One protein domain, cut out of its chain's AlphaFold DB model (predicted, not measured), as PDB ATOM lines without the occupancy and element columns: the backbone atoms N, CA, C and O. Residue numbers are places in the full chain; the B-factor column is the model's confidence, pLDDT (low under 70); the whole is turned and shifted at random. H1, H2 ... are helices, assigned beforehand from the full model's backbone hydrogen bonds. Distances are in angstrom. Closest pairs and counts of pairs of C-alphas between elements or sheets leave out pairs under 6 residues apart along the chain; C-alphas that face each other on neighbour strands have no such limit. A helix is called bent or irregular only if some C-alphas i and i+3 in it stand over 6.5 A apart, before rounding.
ATOM      1  N   GLU A  16     190.829 246.707 162.743       92.81
ATOM      2  CA  GLU A  16     191.984 246.540 161.856       92.81
ATOM      3  C   GLU A  16     193.280 246.335 162.650       92.81
ATOM      4  O   GLU A  16     194.053 245.419 162.363       92.81
ATOM      5  N   ARG A  17     193.502 247.154 163.689       89.69
ATOM      6  CA  ARG A  17     194.657 247.003 164.591       89.69
ATOM      7  C   ARG A  17     194.605 245.678 165.334       89.69
ATOM      8  O   ARG A  17     195.622 244.996 165.394       89.69
ATOM      9  N   LEU A  18     193.448 245.317 165.892       92.12
ATOM     10  CA  LEU A  18     193.306 244.072 166.644       92.12
ATOM     11  C   LEU A  18     193.516 242.848 165.739       92.12
ATOM     12  O   LEU A  18     194.273 241.952 166.100       92.12
ATOM     13  N   SER A  19     192.939 242.855 164.535       92.06
ATOM     14  CA  SER A  19     193.084 241.787 163.537       92.06
ATOM     15  C   SER A  19     194.546 241.508 163.183       92.06
ATOM     16  O   SER A  19     194.951 240.348 163.118       92.06
ATOM     17  N   ALA A  20     195.372 242.550 163.032       93.44
ATOM     18  CA  ALA A  20     196.801 242.377 162.772       93.44
ATOM     19  C   ALA A  20     197.518 241.607 163.898       93.44
ATOM     20  O   ALA A  20     198.353 240.748 163.621       93.44
ATOM     21  N   PHE A  21     197.171 241.868 165.161       93.06
ATOM     22  CA  PHE A  21     197.725 241.123 166.294       93.06
ATOM     23  C   PHE A  21     197.145 239.707 166.391       93.06
ATOM     24  O   PHE A  21     197.901 238.768 166.620       93.06
ATOM     25  N   VAL A  22     195.845 239.522 166.134       95.75
ATOM     26  CA  VAL A  22     195.196 238.195 166.132       95.75
ATOM     27  C   VAL A  22     195.810 237.268 165.088       95.75
ATOM     28  O   VAL A  22     196.019 236.091 165.367       95.75
ATOM     29  N   GLN A  23     196.163 237.782 163.907       94.56
ATOM     30  CA  GLN A  23     196.856 236.995 162.881       94.56
ATOM     31  C   GLN A  23     198.218 236.462 163.356       94.56
ATOM     32  O   GLN A  23     198.664 235.425 162.872       94.56
ATOM     33  N   LEU A  24     198.871 237.147 164.300       93.31
ATOM     34  CA  LEU A  24     200.165 236.744 164.857       93.31
ATOM     35  C   LEU A  24     200.025 235.805 166.060       93.31
ATOM     36  O   LEU A  24     200.843 234.905 166.227       93.31
ATOM     37  N   THR A  25     199.020 236.022 166.908       95.00
ATOM     38  CA  THR A  25     198.874 235.317 168.192       95.00
ATOM     39  C   THR A  25     197.871 234.166 168.153       95.00
ATOM     40  O   THR A  25     197.906 233.294 169.014       95.00
ATOM     41  N   GLY A  26     196.963 234.152 167.175       92.69
ATOM     42  CA  GLY A  26     195.914 233.144 167.011       92.69
ATOM     43  C   GLY A  26     194.678 233.342 167.895       92.69
ATOM     44  O   GLY A  26     193.653 232.716 167.633       92.69
ATOM     45  N   THR A  27     194.731 234.216 168.907       93.62
ATOM     46  CA  THR A  27     193.585 234.537 169.774       93.62
ATOM     47  C   THR A  27     193.497 236.036 170.068       93.62
ATOM     48  O   THR A  27     194.514 236.728 170.149       93.62
ATOM     49  N   GLU A  28     192.279 236.546 170.276       91.69
ATOM     50  CA  GLU A  28     192.050 237.947 170.669       91.69
ATOM     51  C   GLU A  28     192.655 238.284 172.032       91.69
ATOM     52  O   GLU A  28     193.235 239.354 172.201       91.69
ATOM     53  N   ARG A  29     192.587 237.362 172.998       92.31
ATOM     54  CA  ARG A  29     193.158 237.569 174.334       92.31
ATOM     55  C   ARG A  29     194.667 237.794 174.269       92.31
ATOM     56  O   ARG A  29     195.175 238.747 174.859       92.31
ATOM     57  N   ASP A  30     195.370 236.942 173.529       93.75
ATOM     58  CA  ASP A  30     196.819 237.055 173.374       93.75
ATOM     59  C   ASP A  30     197.186 238.264 172.506       93.75
ATOM     60  O   ASP A  30     198.178 238.940 172.774       93.75
ATOM     61  N   ALA A  31     196.352 238.599 171.515       95.12
ATOM     62  CA  ALA A  31     196.516 239.805 170.706       95.12
ATOM     63  C   ALA A  31     196.454 241.081 171.560       95.12
ATOM     64  O   ALA A  31     197.298 241.965 171.411       95.12
ATOM     65  N   LEU A  32     195.495 241.158 172.490       94.00
ATOM     66  CA  LEU A  32     195.356 242.271 173.433       94.00
ATOM     67  C   LEU A  32     196.543 242.352 174.399       94.00
ATOM     68  O   LEU A  32     197.055 243.444 174.638       94.00
ATOM     69  N   ALA A  33     197.034 241.215 174.898       92.88
ATOM     70  CA  ALA A  33     198.207 241.177 175.774       92.88
ATOM     71  C   ALA A  33     199.496 241.637 175.062       92.88
ATOM     72  O   ALA A  33     200.294 242.398 175.621       92.88
ATOM     73  N   VAL A  34     199.696 241.216 173.808       93.38
ATOM     74  CA  VAL A  34     200.821 241.676 172.976       93.38
ATOM     75  C   VAL A  34     200.679 243.160 172.642       93.38
ATOM     76  O   VAL A  34     201.668 243.901 172.679       93.38
ATOM     77  N   HIS A  35     199.456 243.618 172.361       93.75
ATOM     78  CA  HIS A  35     199.186 245.031 172.138       93.75
ATOM     79  C   HIS A  35     199.561 245.878 173.362       93.75
ATOM     80  O   HIS A  35     200.307 246.848 173.222       93.75
ATOM     81  N   ASP A  36     199.112 245.477 174.553       92.62
ATOM     82  CA  ASP A  36     199.432 246.159 175.810       92.62
ATOM     83  C   ASP A  36     200.940 246.218 176.051       92.62
ATOM     84  O   ASP A  36     201.502 247.287 176.280       92.62
ATOM     85  N   SER A  37     201.626 245.086 175.878       94.06
ATOM     86  CA  SER A  37     203.086 245.007 176.012       94.06
ATOM     87  C   SER A  37     203.796 245.973 175.055       94.06
ATOM     88  O   SER A  37     204.766 246.630 175.428       94.06
ATOM     89  N   THR A  38     203.283 246.114 173.829       93.31
ATOM     90  CA  THR A  38     203.812 247.070 172.842       93.31
ATOM     91  C   THR A  38     203.643 248.515 173.320       93.31
ATOM     92  O   THR A  38     204.574 249.315 173.207       93.31
ATOM     93  N   ILE A  39     202.481 248.852 173.889       93.56
ATOM     94  CA  ILE A  39     202.221 250.178 174.464       93.56
ATOM     95  C   ILE A  39     203.121 250.442 175.671       93.56
ATOM     96  O   ILE A  39     203.682 251.531 175.769       93.56
ATOM     97  N   GLN A  40     203.321 249.460 176.550       95.81
ATOM     98  CA  GLN A  40     204.211 249.596 177.706       95.81
ATOM     99  C   GLN A  40     205.658 249.875 177.281       95.81
ATOM    100  O   GLN A  40     206.295 250.778 177.827       95.81
ATOM    101  N   VAL A  41     206.166 249.162 176.270       96.88
ATOM    102  CA  VAL A  41     207.502 249.422 175.709       96.88
ATOM    103  C   VAL A  41     207.576 250.828 175.115       96.88
ATOM    104  O   VAL A  41     208.520 251.564 175.402       96.88
ATOM    105  N   ALA A  42     206.576 251.234 174.328       96.12
ATOM    106  CA  ALA A  42     206.530 252.579 173.765       96.12
ATOM    107  C   ALA A  42     206.526 253.653 174.867       96.12
ATOM    108  O   ALA A  42     207.315 254.595 174.805       96.12
ATOM    109  N   ALA A  43     205.706 253.479 175.905       97.12
ATOM    110  CA  ALA A  43     205.624 254.383 177.049       97.12
ATOM    111  C   ALA A  43     206.953 254.472 177.814       97.12
ATOM    112  O   ALA A  43     207.374 255.568 178.179       97.12
ATOM    113  N   ALA A  44     207.655 253.351 177.996       97.75
ATOM    114  CA  ALA A  44     208.971 253.325 178.632       97.75
ATOM    115  C   ALA A  44     210.046 254.079 177.825       97.75
ATOM    116  O   ALA A  44     210.997 254.604 178.405       97.75
ATOM    117  N   LEU A  45     209.895 254.174 176.500       97.88
ATOM    118  CA  LEU A  45     210.804 254.926 175.630       97.88
ATOM    119  C   LEU A  45     210.517 256.436 175.606       97.88
ATOM    120  O   LEU A  45     211.428 257.215 175.314       97.88
ATOM    121  N   VAL A  46     209.292 256.873 175.932       98.19
ATOM    122  CA  VAL A  46     208.896 258.297 175.890       98.19
ATOM    123  C   VAL A  46     209.844 259.206 176.685       98.19
ATOM    124  O   VAL A  46     210.314 260.182 176.104       98.19
ATOM    125  N   PRO A  47     210.218 258.911 177.947       98.19
ATOM    126  CA  PRO A  47     211.126 259.775 178.705       98.19
ATOM    127  C   PRO A  47     212.488 259.979 178.028       98.19
ATOM    128  O   PRO A  47     213.030 261.083 178.050       98.19
ATOM    129  N   VAL A  48     213.026 258.934 177.389       97.81
ATOM    130  CA  VAL A  48     214.301 259.007 176.659       97.81
ATOM    131  C   VAL A  48     214.154 259.889 175.422       97.81
ATOM    132  O   VAL A  48     214.995 260.757 175.190       97.81
ATOM    133  N   MET A  49     213.067 259.726 174.659       98.00
ATOM    134  CA  MET A  49     212.774 260.596 173.516       98.00
ATOM    135  C   MET A  49     212.627 262.059 173.946       98.00
ATOM    136  O   MET A  49     213.222 262.934 173.322       98.00
ATOM    137  N   CYS A  50     211.920 262.326 175.049       98.31
ATOM    138  CA  CYS A  50     211.776 263.675 175.598       98.31
ATOM    139  C   CYS A  50     213.124 264.280 176.012       98.31
ATOM    140  O   CYS A  50     213.384 265.449 175.729       98.31
ATOM    141  N   LEU A  51     214.005 263.500 176.646       98.38
ATOM    142  CA  LEU A  51     215.345 263.962 177.017       98.38
ATOM    143  C   LEU A  51     216.157 264.364 175.779       98.38
ATOM    144  O   LEU A  51     216.788 265.426 175.768       98.38
ATOM    145  N   VAL A  52     216.135 263.525 174.740       98.19
ATOM    146  CA  VAL A  52     216.815 263.800 173.469       98.19
ATOM    147  C   VAL A  52     216.235 265.056 172.825       98.19
ATOM    148  O   VAL A  52     216.992 265.947 172.441       98.19
ATOM    149  N   GLU A  53     214.909 265.174 172.769       98.31
ATOM    150  CA  GLU A  53     214.227 266.333 172.201       98.31
ATOM    151  C   GLU A  53     214.622 267.634 172.912       98.31
ATOM    152  O   GLU A  53     215.035 268.595 172.261       98.31
ATOM    153  N   ILE A  54     214.545 267.663 174.246       97.69
ATOM    154  CA  ILE A  54     214.914 268.834 175.053       97.69
ATOM    155  C   ILE A  54     216.386 269.189 174.826       97.69
ATOM    156  O   ILE A  54     216.720 270.352 174.608       97.69
ATOM    157  N   SER A  55     217.267 268.188 174.828       98.06
ATOM    158  CA  SER A  55     218.705 268.394 174.640       98.06
ATOM    159  C   SER A  55     219.019 268.994 173.268       98.06
ATOM    160  O   SER A  55     219.786 269.955 173.177       98.06
ATOM    161  N   VAL A  56     218.382 268.493 172.205       97.75
ATOM    162  CA  VAL A  56     218.535 269.029 170.844       97.75
ATOM    163  C   VAL A  56     217.981 270.451 170.753       97.75
ATOM    164  O   VAL A  56     218.674 271.336 170.248       97.75
ATOM    165  N   ARG A  57     216.775 270.709 171.282       94.62
ATOM    166  CA  ARG A  57     216.180 272.060 171.309       94.62
ATOM    167  C   ARG A  57     217.085 273.058 172.028       94.62
ATOM    168  O   ARG A  57     217.291 274.164 171.525       94.62
ATOM    169  N   ASN A  58     217.667 272.661 173.157       93.88
ATOM    170  CA  ASN A  58     218.585 273.498 173.926       93.88
ATOM    171  C   ASN A  58     219.893 273.756 173.169       93.88
ATOM    172  O   ASN A  58     220.315 274.907 173.067       93.88
ATOM    173  N   ALA A  59     220.505 272.722 172.583       95.00
ATOM    174  CA  ALA A  59     221.747 272.857 171.821       95.00
ATOM    175  C   ALA A  59     221.577 273.765 170.592       95.00
ATOM    176  O   ALA A  59     222.406 274.640 170.337       95.00
ATOM    177  N   VAL A  60     220.475 273.599 169.855       92.12
ATOM    178  CA  VAL A  60     220.135 274.468 168.723       92.12
ATOM    179  C   VAL A  60     219.888 275.898 169.201       92.12
ATOM    180  O   VAL A  60     220.427 276.831 168.613       92.12
ATOM    181  N   SER A  61     219.143 276.087 170.293       88.94
ATOM    182  CA  SER A  61     218.862 277.423 170.834       88.94
ATOM    183  C   SER A  61     220.125 278.148 171.294       88.94
ATOM    184  O   SER A  61     220.257 279.345 171.049       88.94
ATOM    185  N   GLU A  62     221.069 277.436 171.915       89.38
ATOM    186  CA  GLU A  62     222.390 277.965 172.270       89.38
ATOM    187  C   GLU A  62     223.177 278.369 171.023       89.38
ATOM    188  O   GLU A  62     223.702 279.481 170.933       89.38
ATOM    189  N   ARG A  63     223.213 277.491 170.014       90.38
ATOM    190  CA  ARG A  63     223.926 277.771 168.769       90.38
ATOM    191  C   ARG A  63     223.357 278.996 168.058       90.38
ATOM    192  O   ARG A  63     224.125 279.839 167.606       90.38
ATOM    193  N   LEU A  64     222.034 279.104 167.977       87.75
ATOM    194  CA  LEU A  64     221.362 280.248 167.365       87.75
ATOM    195  C   LEU A  64     221.601 281.528 168.164       87.75
ATOM    196  O   LEU A  64     221.914 282.551 167.564       87.75
ATOM    197  N   ARG A  65     221.573 281.469 169.502       84.75
ATOM    198  CA  ARG A  65     221.939 282.610 170.355       84.75
ATOM    199  C   ARG A  65     223.349 283.114 170.048       84.75
ATOM    200  O   ARG A  65     223.545 284.317 169.899       84.75
ATOM    201  N   SER A  66     224.314 282.202 169.910       85.94
ATOM    202  CA  SER A  66     225.698 282.540 169.562       85.94
ATOM    203  C   SER A  66     225.817 283.163 168.167       85.94
ATOM    204  O   SER A  66     226.520 284.157 168.011       85.94
ATOM    205  N   VAL A  67     225.117 282.620 167.166       87.50
ATOM    206  CA  VAL A  67     225.151 283.135 165.783       87.50
ATOM    207  C   VAL A  67     224.493 284.511 165.675       87.50
ATOM    208  O   VAL A  67     224.984 285.382 164.962       87.50
TER     209      VAL A  67
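This is residues 16 to 67 of the 90 residues of an uncharacterized protein of Xanthomonas axonopodis pv. manihotis str. CIO151 (UniProt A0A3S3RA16). A long bent helix, H2, has the short helix H1 packed crosswise on its first part, residues 28 to 35, while residues 36 to 67 of H2 stick out as a free arm. This arm makes most of the length of the whole. The printed part has 52 residues with two named helices, H1 then H2, and no named strand; the class is all helix. It is extended, with a radius of gyration of the C-alphas of 19.0 A and spans of 58 by 18 by 11 A.

H1, residues 16 to 25, is joined by a tight link of two residues to H2, residues 28 to 67. By its hydrogen bonds H2 was assigned as one helix, but it is bent: C-alphas 44 and 47 are 6.8 A apart. Its arms are H2a, residues 28 to 44, and H2b, residues 47 to 67. H1 and H2a touch, about perpendicular at 75 degrees; their closest C-alphas, those of Phe 21 and Ala 31, are 4.8 A apart. H2a touches H1 with residues 28 to 35 alone. The arms H2a and H2b stand at a shallow tilt of 33 degrees, only just short of steep. H1 and H2b are apart. In H2a and H2b every O i to N i+4 pair is within hydrogen-bond range; in H1 5 of 6 are.

H1 begins at C-alpha 16, (191.984, 246.540, 161.856), and is 14.6 A long from first to last C-alpha. H2a begins at C-alpha 28, (192.050, 237.947, 170.669), and measures 24.2 A. H2b measures 30.2 A and ends at C-alpha 67, (225.151, 283.135, 165.783).

The two C-alphas farthest apart, those of Thr 27 and Val 67, are 58.1 A apart. The printed part has no cut and no long link. The mean pLDDT of the printed part is 94.0, and no printed residue is under 70.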